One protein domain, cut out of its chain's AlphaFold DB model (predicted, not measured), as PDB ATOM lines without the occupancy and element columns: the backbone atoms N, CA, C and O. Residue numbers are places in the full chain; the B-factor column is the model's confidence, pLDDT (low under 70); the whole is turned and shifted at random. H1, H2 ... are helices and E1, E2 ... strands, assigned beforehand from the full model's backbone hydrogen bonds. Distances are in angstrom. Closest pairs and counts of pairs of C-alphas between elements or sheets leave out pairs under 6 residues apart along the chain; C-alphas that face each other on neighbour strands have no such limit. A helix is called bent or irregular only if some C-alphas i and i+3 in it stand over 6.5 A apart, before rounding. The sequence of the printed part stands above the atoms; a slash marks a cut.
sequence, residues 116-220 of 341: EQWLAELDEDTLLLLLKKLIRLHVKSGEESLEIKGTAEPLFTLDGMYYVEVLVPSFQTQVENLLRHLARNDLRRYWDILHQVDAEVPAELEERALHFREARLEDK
ATOM      1  N   GLU A 116     227.329 228.930 310.999       89.69
ATOM      2  CA  GLU A 116     225.999 228.501 310.555       89.69
ATOM      3  C   GLU A 116     225.067 228.196 311.734       89.69
ATOM      4  O   GLU A 116     223.944 228.702 311.764       89.69
ATOM      5  N   GLN A 117     225.538 227.421 312.718       89.06
ATOM      6  CA  GLN A 117     224.767 227.080 313.921       89.06
ATOM      7  C   GLN A 117     224.425 228.319 314.752       89.06
ATOM      8  O   GLN A 117     223.284 228.489 315.175       89.06
ATOM      9  N   TRP A 118     225.399 229.207 314.952       89.62
ATOM     10  CA  TRP A 118     225.180 230.454 315.668       89.62
ATOM     11  C   TRP A 118     224.160 231.336 314.946       89.62
ATOM     12  O   TRP A 118     223.185 231.754 315.561       89.62
ATOM     13  N   LEU A 119     224.326 231.587 313.642       89.06
ATOM     14  CA  LEU A 119     223.383 232.420 312.892       89.06
ATOM     15  C   LEU A 119     221.977 231.820 312.871       89.06
ATOM     16  O   LEU A 119     221.006 232.573 312.838       89.06
ATOM     17  N   ALA A 120     221.843 230.490 312.872       88.31
ATOM     18  CA  ALA A 120     220.552 229.806 312.921       88.31
ATOM     19  C   ALA A 120     219.735 230.181 314.169       88.31
ATOM     20  O   ALA A 120     218.557 230.498 314.035       88.31
ATOM     21  N   GLU A 121     220.380 230.212 315.333       91.00
ATOM     22  CA  GLU A 121     219.735 230.314 316.652       91.00
ATOM     23  C   GLU A 121     219.972 231.667 317.353       91.00
ATOM     24  O   GLU A 121     219.465 231.904 318.449       91.00
ATOM     25  N   LEU A 122     220.747 232.570 316.740       90.94
ATOM     26  CA  LEU A 122     220.952 233.929 317.236       90.94
ATOM     27  C   LEU A 122     219.612 234.659 317.381       90.94
ATOM     28  O   LEU A 122     218.773 234.625 316.476       90.94
ATOM     29  N   ASP A 123     219.470 235.388 318.487       94.56
ATOM     30  CA  ASP A 123     218.329 236.258 318.749       94.56
ATOM     31  C   ASP A 123     218.096 237.236 317.586       94.56
ATOM     32  O   ASP A 123     218.946 238.071 317.254       94.56
ATOM     33  N   GLU A 124     216.933 237.108 316.943       94.56
ATOM     34  CA  GLU A 124     216.634 237.841 315.713       94.56
ATOM     35  C   GLU A 124     216.564 239.353 315.960       94.56
ATOM     36  O   GLU A 124     217.129 240.107 315.171       94.56
ATOM     37  N   ASP A 125     215.981 239.805 317.075       96.50
ATOM     38  CA  ASP A 125     215.925 241.231 317.424       96.50
ATOM     39  C   ASP A 125     217.343 241.815 317.627       96.50
ATOM     40  O   ASP A 125     217.626 242.921 317.162       96.50
ATOM     41  N   THR A 126     218.277 241.064 318.226       94.75
ATOM     42  CA  THR A 126     219.695 241.458 318.346       94.75
ATOM     43  C   THR A 126     220.360 241.593 316.974       94.75
ATOM     44  O   THR A 126     221.046 242.589 316.713       94.75
ATOM     45  N   LEU A 127     220.149 240.626 316.073       95.38
ATOM     46  CA  LEU A 127     220.687 240.668 314.709       95.38
ATOM     47  C   LEU A 127     220.107 241.838 313.906       95.38
ATOM     48  O   LEU A 127     220.851 242.577 313.256       95.38
ATOM     49  N   LEU A 128     218.786 242.022 313.963       97.00
ATOM     50  CA  LEU A 128     218.083 243.117 313.308       97.00
ATOM     51  C   LEU A 128     218.576 244.462 313.835       97.00
ATOM     52  O   LEU A 128     218.868 245.343 313.029       97.00
ATOM     53  N   LEU A 129     218.723 244.623 315.154       96.94
ATOM     54  CA  LEU A 129     219.196 245.867 315.762       96.94
ATOM     55  C   LEU A 129     220.629 246.180 315.331       96.94
ATOM     56  O   LEU A 129     220.925 247.317 314.954       96.94
ATOM     57  N   LEU A 130     221.506 245.173 315.332       95.50
ATOM     58  CA  LEU A 130     222.877 245.313 314.858       95.50
ATOM     59  C   LEU A 130     222.905 245.765 313.392       95.50
ATOM     60  O   LEU A 130     223.538 246.771 313.070       95.50
ATOM     61  N   LEU A 131     222.180 245.078 312.505       96.06
ATOM     62  CA  LEU A 131     222.107 245.445 311.090       96.06
ATOM     63  C   LEU A 131     221.494 246.839 310.906       96.06
ATOM     64  O   LEU A 131     222.078 247.654 310.202       96.06
ATOM     65  N   LYS A 132     220.395 247.173 311.592       95.50
ATOM     66  CA  LYS A 132     219.743 248.495 311.535       95.50
ATOM     67  C   LYS A 132     220.701 249.635 311.904       95.50
ATOM     68  O   LYS A 132     220.589 250.723 311.340       95.50
ATOM     69  N   LYS A 133     221.644 249.401 312.829       94.50
ATOM     70  CA  LYS A 133     222.689 250.375 313.197       94.50
ATOM     71  C   LYS A 133     223.870 250.401 312.216       94.50
ATOM     72  O   LYS A 133     224.523 251.436 312.096       94.50
ATOM     73  N   LEU A 134     224.148 249.304 311.508       94.19
ATOM     74  CA  LEU A 134     225.303 249.178 310.609       94.19
ATOM     75  C   LEU A 134     225.003 249.474 309.136       94.19
ATOM     76  O   LEU A 134     225.920 249.868 308.414       94.19
ATOM     77  N   ILE A 135     223.768 249.277 308.669       94.25
ATOM     78  CA  ILE A 135     223.422 249.372 307.247       94.25
ATOM     79  C   ILE A 135     222.218 250.271 306.987       94.25
ATOM     80  O   ILE A 135     221.315 250.417 307.806       94.25
ATOM     81  N   ARG A 136     222.177 250.824 305.776       93.06
ATOM     82  CA  ARG A 136     220.982 251.398 305.169       93.06
ATOM     83  C   ARG A 136     220.669 250.650 303.884       93.06
ATOM     84  O   ARG A 136     221.543 250.424 303.050       93.06
ATOM     85  N   LEU A 137     219.407 250.271 303.738       92.62
ATOM     86  CA  LEU A 137     218.921 249.571 302.563       92.62
ATOM     87  C   LEU A 137     218.327 250.557 301.566       92.62
ATOM     88  O   LEU A 137     217.615 251.492 301.927       92.62
ATOM     89  N   HIS A 138     218.623 250.322 300.295       89.06
ATOM     90  CA  HIS A 138     218.058 251.043 299.166       89.06
ATOM     91  C   HIS A 138     217.382 250.029 298.252       89.06
ATOM     92  O   HIS A 138     218.037 249.164 297.667       89.06
ATOM     93  N   VAL A 139     216.057 250.109 298.147       84.19
ATOM     94  CA  VAL A 139     215.266 249.175 297.338       84.19
ATOM     95  C   VAL A 139     215.102 249.733 295.935       84.19
ATOM     96  O   VAL A 139     214.589 250.840 295.738       84.19
ATOM     97  N   LYS A 140     215.501 248.956 294.926       74.31
ATOM     98  CA  LYS A 140     215.308 249.356 293.533       74.31
ATOM     99  C   LYS A 140     213.824 249.303 293.158       74.31
ATOM    100  O   LYS A 140     213.264 248.230 292.952       74.31
ATOM    101  N   SER A 141     213.196 250.468 293.010       64.69
ATOM    102  CA  SER A 141     211.818 250.589 292.521       64.69
ATOM    103  C   SER A 141     211.801 250.904 291.019       64.69
ATOM    104  O   SER A 141     211.954 252.051 290.617       64.69
ATOM    105  N   GLY A 142     211.603 249.889 290.170       65.69
ATOM    106  CA  GLY A 142     211.425 250.064 288.718       65.69
ATOM    107  C   GLY A 142     212.720 250.142 287.888       65.69
ATOM    108  O   GLY A 142     213.718 249.493 288.202       65.69
ATOM    109  N   GLU A 143     212.680 250.885 286.773       54.84
ATOM    110  CA  GLU A 143     213.784 251.000 285.797       54.84
ATOM    111  C   GLU A 143     214.800 252.114 286.117       54.84
ATOM    112  O   GLU A 143     215.805 252.238 285.416       54.84
ATOM    113  N   GLU A 144     214.584 252.912 287.167       54.84
ATOM    114  CA  GLU A 144     215.517 253.979 287.544       54.84
ATOM    115  C   GLU A 144     216.858 253.406 288.034       54.84
ATOM    116  O   GLU A 144     216.925 252.447 288.814       54.84
ATOM    117  N   SER A 145     217.957 253.989 287.551       55.53
ATOM    118  CA  SER A 145     219.281 253.761 288.118       55.53
ATOM    119  C   SER A 145     219.317 254.348 289.526       55.53
ATOM    120  O   SER A 145     218.988 255.516 289.730       55.53
ATOM    121  N   LEU A 146     219.758 253.551 290.500       61.38
ATOM    122  CA  LEU A 146     220.077 254.030 291.845       61.38
ATOM    123  C   LEU A 146     221.360 254.878 291.778       61.38
ATOM    124  O   LEU A 146     222.439 254.448 292.172       61.38
ATOM    125  N   GLU A 147     221.269 256.083 291.215       53.56
ATOM    126  CA  GLU A 147     222.315 257.098 291.323       53.56
ATOM    127  C   GLU A 147     222.240 257.735 292.713       53.56
ATOM    128  O   GLU A 147     221.726 258.842 292.891       53.56
ATOM    129  N   ILE A 148     222.735 257.026 293.728       58.22
ATOM    130  CA  ILE A 148     222.753 257.547 295.097       58.22
ATOM    131  C   ILE A 148     223.915 258.532 295.224       58.22
ATOM    132  O   ILE A 148     225.062 258.177 295.486       58.22
ATOM    133  N   LYS A 149     223.627 259.809 294.969       49.31
ATOM    134  CA  LYS A 149     224.593 260.897 295.141       49.31
ATOM    135  C   LYS A 149     224.864 261.098 296.632       49.31
ATOM    136  O   LYS A 149     223.966 261.510 297.358       49.31
ATOM    137  N   GLY A 150     226.108 260.877 297.057       54.56
ATOM    138  CA  GLY A 150     226.575 261.210 298.409       54.56
ATOM    139  C   GLY A 150     227.008 260.034 299.285       54.56
ATOM    140  O   GLY A 150     227.375 260.285 300.429       54.56
ATOM    141  N   THR A 151     227.011 258.792 298.788       54.84
ATOM    142  CA  THR A 151     227.600 257.667 299.533       54.84
ATOM    143  C   THR A 151     229.126 257.715 299.439       54.84
ATOM    144  O   THR A 151     229.689 257.977 298.373       54.84
ATOM    145  N   ALA A 152     229.807 257.513 300.569       57.69
ATOM    146  CA  ALA A 152     231.271 257.507 300.625       57.69
ATOM    147  C   ALA A 152     231.871 256.245 299.978       57.69
ATOM    148  O   ALA A 152     232.957 256.305 299.403       57.69
ATOM    149  N   GLU A 153     231.139 255.129 300.036       66.38
ATOM    150  CA  GLU A 153     231.541 253.813 299.538       66.38
ATOM    151  C   GLU A 153     230.535 253.249 298.515       66.38
ATOM    152  O   GLU A 153     229.378 253.697 298.466       66.38
ATOM    153  N   PRO A 154     230.962 252.306 297.647       72.31
ATOM    154  CA  PRO A 154     230.071 251.662 296.694       72.31
ATOM    155  C   PRO A 154     229.048 250.776 297.411       72.31
ATOM    156  O   PRO A 154     229.395 249.926 298.227       72.31
ATOM    157  N   LEU A 155     227.780 250.942 297.041       86.88
ATOM    158  CA  LEU A 155     226.713 250.027 297.435       86.88
ATOM    159  C   LEU A 155     227.018 248.629 296.897       86.88
ATOM    160  O   LEU A 155     227.392 248.487 295.728       86.88
ATOM    161  N   PHE A 156     226.780 247.603 297.707       90.44
ATOM    162  CA  PHE A 156     226.815 246.221 297.237       90.44
ATOM    163  C   PHE A 156     225.417 245.609 297.253       90.44
ATOM    164  O   PHE A 156     224.500 246.094 297.911       90.44
ATOM    165  N   THR A 157     225.239 244.541 296.488       91.38
ATOM    166  CA  THR A 157     223.994 243.774 296.461       91.38
ATOM    167  C   THR A 157     224.319 242.305 296.237       91.38
ATOM    168  O   THR A 157     225.257 241.980 295.501       91.38
ATOM    169  N   LEU A 158     223.569 241.420 296.894       91.62
ATOM    170  CA  LEU A 158     223.693 239.969 296.727       91.62
ATOM    171  C   LEU A 158     222.572 239.385 295.856       91.62
ATOM    172  O   LEU A 158     222.743 238.304 295.298       91.62
ATOM    173  N   ASP A 159     221.458 240.104 295.706       87.62
ATOM    174  CA  ASP A 159     220.231 239.636 295.054       87.62
ATOM    175  C   ASP A 159     219.740 240.546 293.911       87.62
ATOM    176  O   ASP A 159     218.831 240.178 293.167       87.62
ATOM    177  N   GLY A 160     220.345 241.724 293.739       85.31
ATOM    178  CA  GLY A 160     219.948 242.724 292.748       85.31
ATOM    179  C   GLY A 160     218.681 243.511 293.102       85.31
ATOM    180  O   GLY A 160     218.229 244.311 292.280       85.31
ATOM    181  N   MET A 161     218.114 243.304 294.295       85.69
ATOM    182  CA  MET A 161     216.908 243.978 294.783       85.69
ATOM    183  C   MET A 161     217.230 244.942 295.922       85.69
ATOM    184  O   MET A 161     216.883 246.125 295.836       85.69
ATOM    185  N   TYR A 162     217.928 244.445 296.942       90.25
ATOM    186  CA  TYR A 162     218.406 245.239 298.062       90.25
ATOM    187  C   TYR A 162     219.836 245.697 297.788       90.25
ATOM    188  O   TYR A 162     220.752 244.891 297.605       90.25
ATOM    189  N   TYR A 163     220.027 247.013 297.758       91.94
ATOM    190  CA  TYR A 163     221.343 247.635 297.699       91.94
ATOM    191  C   TYR A 163     221.719 248.111 299.098       91.94
ATOM    192  O   TYR A 163     221.009 248.912 299.704       91.94
ATOM    193  N   VAL A 164     222.826 247.588 299.608       93.19
ATOM    194  CA  VAL A 164     223.282 247.785 300.980       93.19
ATOM    195  C   VAL A 164     224.334 248.890 301.003       93.19
ATOM    196  O   VAL A 164     225.379 248.787 300.360       93.19
ATOM    197  N   GLU A 165     224.043 249.950 301.750       93.06
ATOM    198  CA  GLU A 165     224.995 250.976 302.174       93.06
ATOM    199  C   GLU A 165     225.475 250.623 303.583       93.06
ATOM    200  O   GLU A 165     224.660 250.562 304.501       93.06
ATOM    201  N   VAL A 166     226.773 250.405 303.784       92.88
ATOM    202  CA  VAL A 166     227.322 250.237 305.136       92.88
ATOM    203  C   VAL A 166     227.625 251.617 305.709       92.88
ATOM    204  O   VAL A 166     228.363 252.405 305.123       92.88
ATOM    205  N   LEU A 167     227.021 251.923 306.855       90.75
ATOM    206  CA  LEU A 167     227.099 253.234 307.499       90.75
ATOM    207  C   LEU A 167     228.461 253.478 308.159       90.75
ATOM    208  O   LEU A 167     228.876 254.627 308.311       90.75
ATOM    209  N   VAL A 168     229.156 252.400 308.531       86.94
ATOM    210  CA  VAL A 168     230.473 252.434 309.168       86.94
ATOM    211  C   VAL A 168     231.489 251.725 308.259       86.94
ATOM    212  O   VAL A 168     231.486 250.498 308.192       86.94
ATOM    213  N   PRO A 169     232.379 252.458 307.560       86.69
ATOM    214  CA  PRO A 169     233.279 251.878 306.556       86.69
ATOM    215  C   PRO A 169     234.161 250.723 307.050       86.69
ATOM    216  O   PRO A 169     234.443 249.789 306.303       86.69
ATOM    217  N   SER A 170     234.574 250.733 308.322       88.31
ATOM    218  CA  SER A 170     235.386 249.649 308.897       88.31
ATOM    219  C   SER A 170     234.663 248.299 308.960       88.31
ATOM    220  O   SER A 170     235.328 247.268 309.043       88.31
ATOM    221  N   PHE A 171     233.331 248.294 308.844       90.00
ATOM    222  CA  PHE A 171     232.495 247.097 308.805       90.00
ATOM    223  C   PHE A 171     232.184 246.589 307.400       90.00
ATOM    224  O   PHE A 171     231.509 245.566 307.281       90.00
ATOM    225  N   GLN A 172     232.632 247.269 306.337       91.25
ATOM    226  CA  GLN A 172     232.243 246.941 304.961       91.25
ATOM    227  C   GLN A 172     232.426 245.445 304.655       91.25
ATOM    228  O   GLN A 172     231.505 244.780 304.186       91.25
ATOM    229  N   THR A 173     233.594 244.893 304.999       92.06
ATOM    230  CA  THR A 173     233.919 243.480 304.738       92.06
ATOM    231  C   THR A 173     233.100 242.538 305.624       92.06
ATOM    232  O   THR A 173     232.626 241.501 305.170       92.06
ATOM    233  N   GLN A 174     232.923 242.890 306.895       93.44
ATOM    234  CA  GLN A 174     232.271 242.075 307.913       93.44
ATOM    235  C   GLN A 174     230.770 241.967 307.648       93.44
ATOM    236  O   GLN A 174     230.221 240.871 307.676       93.44
ATOM    237  N   VAL A 175     230.117 243.087 307.332       94.75
ATOM    238  CA  VAL A 175     228.699 243.133 306.957       94.75
ATOM    239  C   VAL A 175     228.470 242.362 305.663       94.75
ATOM    240  O   VAL A 175     227.543 241.558 305.589       94.75
ATOM    241  N   GLU A 176     229.316 242.562 304.648       94.25
ATOM    242  CA  GLU A 176     229.196 241.819 303.395       94.25
ATOM    243  C   GLU A 176     229.332 240.307 303.631       94.25
ATOM    244  O   GLU A 176     228.511 239.535 303.134       94.25
ATOM    245  N   ASN A 177     230.312 239.879 304.431       93.50
ATOM    246  CA  ASN A 177     230.496 238.472 304.784       93.50
ATOM    247  C   ASN A 177     229.300 237.918 305.565       93.50
ATOM    248  O   ASN A 177     228.775 236.871 305.191       93.50
ATOM    249  N   LEU A 178     228.821 238.630 306.588       94.38
ATOM    250  CA  LEU A 178     227.650 238.240 307.375       94.38
ATOM    251  C   LEU A 178     226.421 238.031 306.480       94.38
ATOM    252  O   LEU A 178     225.788 236.975 306.525       94.38
ATOM    253  N   LEU A 179     226.116 238.997 305.609       95.19
ATOM    254  CA  LEU A 179     224.992 238.897 304.677       95.19
ATOM    255  C   LEU A 179     225.183 237.768 303.653       95.19
ATOM    256  O   LEU A 179     224.211 237.109 303.282       95.19
ATOM    257  N   ARG A 180     226.420 237.503 303.213       94.31
ATOM    258  CA  ARG A 180     226.732 236.356 302.344       94.31
ATOM    259  C   ARG A 180     226.483 235.026 303.049       94.31
ATOM    260  O   ARG A 180     225.946 234.131 302.404       94.31
ATOM    261  N   HIS A 181     226.841 234.892 304.325       92.94
ATOM    262  CA  HIS A 181     226.546 233.690 305.108       92.94
ATOM    263  C   HIS A 181     225.036 233.504 305.286       92.94
ATOM    264  O   HIS A 181     224.520 232.444 304.942       92.94
ATOM    265  N   LEU A 182     224.302 234.553 305.676       93.25
ATOM    266  CA  LEU A 182     222.836 234.498 305.775       93.25
ATOM    267  C   LEU A 182     222.185 234.047 304.457       93.25
ATOM    268  O   LEU A 182     221.372 233.126 304.455       93.25
ATOM    269  N   ALA A 183     222.585 234.642 303.327       93.38
ATOM    270  CA  ALA A 183     222.024 234.317 302.016       93.38
ATOM    271  C   ALA A 183     222.380 232.904 301.522       93.38
ATOM    272  O   ALA A 183     221.589 232.292 300.803       93.38
ATOM    273  N   ARG A 184     223.570 232.389 301.867       91.50
ATOM    274  CA  ARG A 184     223.992 231.019 301.522       91.50
ATOM    275  C   ARG A 184     223.225 229.971 302.319       91.50
ATOM    276  O   ARG A 184     222.854 228.955 301.738       91.50
ATOM    277  N   ASN A 185     222.993 230.238 303.601       88.31
ATOM    278  CA  ASN A 185     222.349 229.299 304.515       88.31
ATOM    279  C   ASN A 185     220.847 229.208 304.242       88.31
ATOM    280  O   ASN A 185     220.310 228.120 304.047       88.31
ATOM    281  N   ASP A 186     220.173 230.360 304.199       91.00
ATOM    282  CA  ASP A 186     218.745 230.450 303.917       91.00
ATOM    283  C   ASP A 186     218.422 231.784 303.233       91.00
ATOM    284  O   ASP A 186     218.267 232.834 303.863       91.00
ATOM    285  N   LEU A 187     218.281 231.729 301.906       91.94
ATOM    286  CA  LEU A 187     217.972 232.902 301.089       91.94
ATOM    287  C   LEU A 187     216.629 233.549 301.461       91.94
ATOM    288  O   LEU A 187     216.477 234.762 301.324       91.94
ATOM    289  N   ARG A 188     215.655 232.764 301.938       93.88
ATOM    290  CA  ARG A 188     214.364 233.304 302.368       93.88
ATOM    291  C   ARG A 188     214.529 234.083 303.665       93.88
ATOM    292  O   ARG A 188     214.099 235.230 303.720       93.88
ATOM    293  N   ARG A 189     215.200 233.496 304.659       93.75
ATOM    294  CA  ARG A 189     215.491 234.186 305.922       93.75
ATOM    295  C   ARG A 189     216.317 235.449 305.693       93.75
ATOM    296  O   ARG A 189     216.042 236.470 306.307       93.75
ATOM    297  N   TYR A 190     217.280 235.415 304.772       95.00
ATOM    298  CA  TYR A 190     218.022 236.603 304.352       95.00
ATOM    299  C   TYR A 190     217.097 237.736 303.873       95.00
ATOM    300  O   TYR A 190     217.229 238.865 304.344       95.00
ATOM    301  N   TRP A 191     216.147 237.450 302.976       95.06
ATOM    302  CA  TRP A 191     215.188 238.459 302.514       95.06
ATOM    303  C   TRP A 191     214.265 238.950 303.623       95.06
ATOM    304  O   TRP A 191     214.027 240.154 303.711       95.06
ATOM    305  N   ASP A 192     213.782 238.044 304.472       95.50
ATOM    306  CA  ASP A 192     212.920 238.391 305.601       95.50
ATOM    307  C   ASP A 192     213.665 239.321 306.580       95.50
ATOM    308  O   ASP A 192     213.126 240.354 306.975       95.50
ATOM    309  N   ILE A 193     214.939 239.037 306.889       96.06
ATOM    310  CA  ILE A 193     215.805 239.901 307.707       96.06
ATOM    311  C   ILE A 193     215.975 241.275 307.055       96.06
ATOM    312  O   ILE A 193     215.758 242.287 307.714       96.06
ATOM    313  N   LEU A 194     216.341 241.356 305.770       95.81
ATOM    314  CA  LEU A 194     216.536 242.655 305.114       95.81
ATOM    315  C   LEU A 194     215.243 243.472 305.044       95.81
ATOM    316  O   LEU A 194     215.261 244.682 305.261       95.81
ATOM    317  N   HIS A 195     214.112 242.823 304.781       94.94
ATOM    318  CA  HIS A 195     212.816 243.487 304.805       94.94
ATOM    319  C   HIS A 195     212.506 244.071 306.190       94.94
ATOM    320  O   HIS A 195     212.105 245.231 306.287       94.94
ATOM    321  N   GLN A 196     212.742 243.304 307.257       96.25
ATOM    322  CA  GLN A 196     212.553 243.761 308.635       96.25
ATOM    323  C   GLN A 196     213.525 244.886 309.007       96.25
ATOM    324  O   GLN A 196     213.107 245.891 309.577       96.25
ATOM    325  N   VAL A 197     214.796 244.791 308.605       96.00
ATOM    326  CA  VAL A 197     215.772 245.874 308.793       96.00
ATOM    327  C   VAL A 197     215.315 247.158 308.104       96.00
ATOM    328  O   VAL A 197     215.594 248.229 308.621       96.00
ATOM    329  N   ASP A 198     214.598 247.124 306.983       92.56
ATOM    330  CA  ASP A 198     214.030 248.343 306.390       92.56
ATOM    331  C   ASP A 198     212.801 248.842 307.178       92.56
ATOM    332  O   ASP A 198     212.733 250.015 307.556       92.56
ATOM    333  N   ALA A 199     211.879 247.933 307.506       94.12
ATOM    334  CA  ALA A 199     210.555 248.246 308.047       94.12
ATOM    335  C   ALA A 199     210.519 248.608 309.546       94.12
ATOM    336  O   ALA A 199     209.696 249.432 309.945       94.12
ATOM    337  N   GLU A 200     211.379 248.007 310.372       94.62
ATOM    338  CA  GLU A 200     211.329 248.134 311.837       94.62
ATOM    339  C   GLU A 200     211.647 249.551 312.326       94.62
ATOM    340  O   GLU A 200     212.527 250.236 311.790       94.62
ATOM    341  N   VAL A 201     210.969 249.992 313.387       95.62
ATOM    342  CA  VAL A 201     211.240 251.286 314.025       95.62
ATOM    343  C   VAL A 201     212.409 251.119 315.004       95.62
ATOM    344  O   VAL A 201     212.304 250.303 315.916       95.62
ATOM    345  N   PRO A 202     213.505 251.903 314.891       93.00
ATOM    346  CA  PRO A 202     214.709 251.679 315.698       93.00
ATOM    347  C   PRO A 202     214.471 251.627 317.212       93.00
ATOM    348  O   PRO A 202     215.018 250.756 317.873       93.00
ATOM    349  N   ALA A 203     213.643 252.528 317.748       94.38
ATOM    350  CA  ALA A 203     213.374 252.590 319.185       94.38
ATOM    351  C   ALA A 203     212.571 251.380 319.697       94.38
ATOM    352  O   ALA A 203     212.856 250.880 320.778       94.38
ATOM    353  N   GLU A 204     211.599 250.896 318.917       96.38
ATOM    354  CA  GLU A 204     210.796 249.721 319.287       96.38
ATOM    355  C   GLU A 204     211.653 248.452 319.249       96.38
ATOM    356  O   GLU A 204     211.606 247.636 320.166       96.38
ATOM    357  N   LEU A 205     212.481 248.314 318.213       96.75
ATOM    358  CA  LEU A 205     213.414 247.201 318.077       96.75
ATOM    359  C   LEU A 205     214.455 247.183 319.207       96.75
ATOM    360  O   LEU A 205     214.758 246.119 319.743       96.75
ATOM    361  N   GLU A 206     214.984 248.347 319.596       96.25
ATOM    362  CA  GLU A 206     215.940 248.460 320.703       96.25
ATOM    363  C   GLU A 206     215.317 248.059 322.047       96.25
ATOM    364  O   GLU A 206     215.944 247.319 322.802       96.25
ATOM    365  N   GLU A 207     214.070 248.460 322.313       96.81
ATOM    366  CA  GLU A 207     213.335 248.058 323.518       96.81
ATOM    367  C   GLU A 207     213.099 246.539 323.574       96.81
ATOM    368  O   GLU A 207     213.349 245.920 324.610       96.81
ATOM    369  N   ARG A 208     212.673 245.911 322.466       97.12
ATOM    370  CA  ARG A 208     212.466 244.451 322.422       97.12
ATOM    371  C   ARG A 208     213.772 243.682 322.603       97.12
ATOM    372  O   ARG A 208     213.833 242.784 323.442       97.12
ATOM    373  N   ALA A 209     214.821 244.064 321.870       97.00
ATOM    374  CA  ALA A 209     216.137 243.439 321.978       97.00
ATOM    375  C   ALA A 209     216.689 243.550 323.408       97.00
ATOM    376  O   ALA A 209     217.218 242.577 323.949       97.00
ATOM    377  N   LEU A 210     216.519 244.715 324.044       96.31
ATOM    378  CA  LEU A 210     216.915 244.924 325.432       96.31
ATOM    379  C   LEU A 210     216.126 244.022 326.385       96.31
ATOM    380  O   LEU A 210     216.735 243.355 327.215       96.31
ATOM    381  N   HIS A 211     214.803 243.960 326.246       96.19
ATOM    382  CA  HIS A 211     213.951 243.134 327.102       96.19
ATOM    383  C   HIS A 211     214.319 241.643 327.012       96.19
ATOM    384  O   HIS A 211     214.433 240.963 328.031       96.19
ATOM    385  N   PHE A 212     214.542 241.119 325.801       96.56
ATOM    386  CA  PHE A 212     214.964 239.725 325.627       96.56
ATOM    387  C   PHE A 212     216.359 239.460 326.187       96.56
ATOM    388  O   PHE A 212     216.576 238.429 326.825       96.56
ATOM    389  N   ARG A 213     217.292 240.399 326.004       96.31
ATOM    390  CA  ARG A 213     218.613 240.338 326.631       96.31
ATOM    391  C   ARG A 213     218.511 240.300 328.153       96.31
ATOM    392  O   ARG A 213     219.164 239.469 328.772       96.31
ATOM    393  N   GLU A 214     217.731 241.191 328.758       95.00
ATOM    394  CA  GLU A 214     217.574 241.254 330.215       95.00
ATOM    395  C   GLU A 214     216.984 239.956 330.763       95.00
ATOM    396  O   GLU A 214     217.536 239.411 331.711       95.00
ATOM    397  N   ALA A 215     215.962 239.395 330.109       95.69
ATOM    398  CA  ALA A 215     215.389 238.108 330.500       95.69
ATOM    399  C   ALA A 215     216.420 236.963 330.446       95.69
ATOM    400  O   ALA A 215     216.531 236.178 331.387       95.69
ATOM    401  N   ARG A 216     217.225 236.886 329.373       95.06
ATOM    402  CA  ARG A 216     218.298 235.883 329.265       95.06
ATOM    403  C   ARG A 216     219.370 236.070 330.330       95.06
ATOM    404  O   ARG A 216     219.853 235.087 330.881       95.06
ATOM    405  N   LEU A 217     219.763 237.309 330.614       94.56
ATOM    406  CA  LEU A 217     220.757 237.617 331.637       94.56
ATOM    407  C   LEU A 217     220.229 237.309 333.048       94.56
ATOM    408  O   LEU A 217     220.967 236.749 333.860       94.56
ATOM    409  N   GLU A 218     218.953 237.575 333.323       93.62
ATOM    410  CA  GLU A 218     218.293 237.225 334.585       93.62
ATOM    411  C   GLU A 218     218.289 235.706 334.813       93.62
ATOM    412  O   GLU A 218     218.680 235.247 335.888       93.62
ATOM    413  N   ASP A 219     218.006 234.913 333.773       90.69
ATOM    414  CA  ASP A 219     218.111 233.444 333.804       90.69
ATOM    415  C   ASP A 219     219.538 232.934 334.105       90.69
ATOM    416  O   ASP A 219     219.723 231.780 334.514       90.69
ATOM    417  N   LYS A 220     220.555 233.783 333.902       89.19
ATOM    418  CA  LYS A 220     221.977 233.545 334.222       89.19
ATOM    419  C   LYS A 220     222.416 234.215 335.527       89.19
ATOM    420  O   LYS A 220     223.601 234.286 335.844       89.19
TER     421      LYS A 220
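Overview. This is residues 116 to 220 of the 341 residues of an uncharacterized protein of Deltaproteobacteria bacterium (UniProt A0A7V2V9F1). Helices H3 and H4 meet near Ala 183 and Tyr 190 and open from there as a V, with the strand hairpin E1 E2 at its open end and H2 packed on the H4 arm. H5 starts beside H2 and makes an arm whose residues 214 to 218 stick out, while the long loop of residues 140 to 161 reaches out at the opposite end of the longest axis; short H1 sits at the far end of H3. The printed part has 105 residues, with five named helices and two named strands in the order H1, H2, E1, E2, H3, H4, H5; the two-stranded sheet, E1 - E2, is antiparallel. The class is mostly helix, and the whole is compact, with a radius of gyration of the C-alphas of 14.9 A, yet elongated in outline, with spans of 50 by 28 by 27 A.

Along the chain. Find C-alpha 116 at (225.999, 228.501, 310.555), where H1 begins; it runs to residue 121, 8.9 A. H2 takes residues 124 to 134, 15.2 A, and leads straight into E1, residues 135 to 139, 12.8 A. E2 is residues 162 to 166, 12.4 A. Look for H3 from C-alpha 169 at (233.279, 251.878, 306.556) to residue 185, 25.2 A; it is irregular, with C-alphas 170 and 173 lying 7.6 A apart. H4 spans residues 187 to 199, 18.4 A, and H5 residues 202 to 218, 24.1 A, ending at C-alpha 218 at (218.293, 237.225, 334.585).

Arrangement. Start at H1, which only just touches H3, with 3 pairs of C-alphas within 8 A; Glu 116 and Asn 185 come closest, at 7.1 A. H2 touches H4 at a steep tilt of 63 degrees, the same way, with the C-alphas of Lys 132 and Val 197 closest at 5.5 A. It touches H5, at residues 202 to 209 alone, at a steep tilt of 47 degrees, opposite ways; the closest C-alphas, Asp 125 and Ala 209, are 5.1 A apart. E1 and E2 form an antiparallel hairpin; check N 136 and O 165 at 2.8 A and N 163 and O 138 at 2.9 A, within hydrogen-bond range. The closest C-alphas of E1 and H4 are those of Leu 137 and Asp 198, 6.3 A. H3 touches H4 at a steep tilt of 46 degrees, opposite ways, Ala 183 and Tyr 190 having the closest C-alphas, 5.2 A. H3 and H5 are apart. In H1, H2, H4 and H5 every O i to N i+4 pair is within hydrogen-bond range; in H3, 11 of 13 are.

Size, cuts and confidence. The C-alphas of Glu 143 and Lys 220 are the two farthest apart, 52.1 A. The printed part has no cut. The link from E1 to E2 is long, 22 residues, and the other links are tight. Residues 214 to 220, of which 214 to 218 belong to H5, stand free. The mean pLDDT of the printed part is 88.3; look for values under 70 at residues 141 to 153.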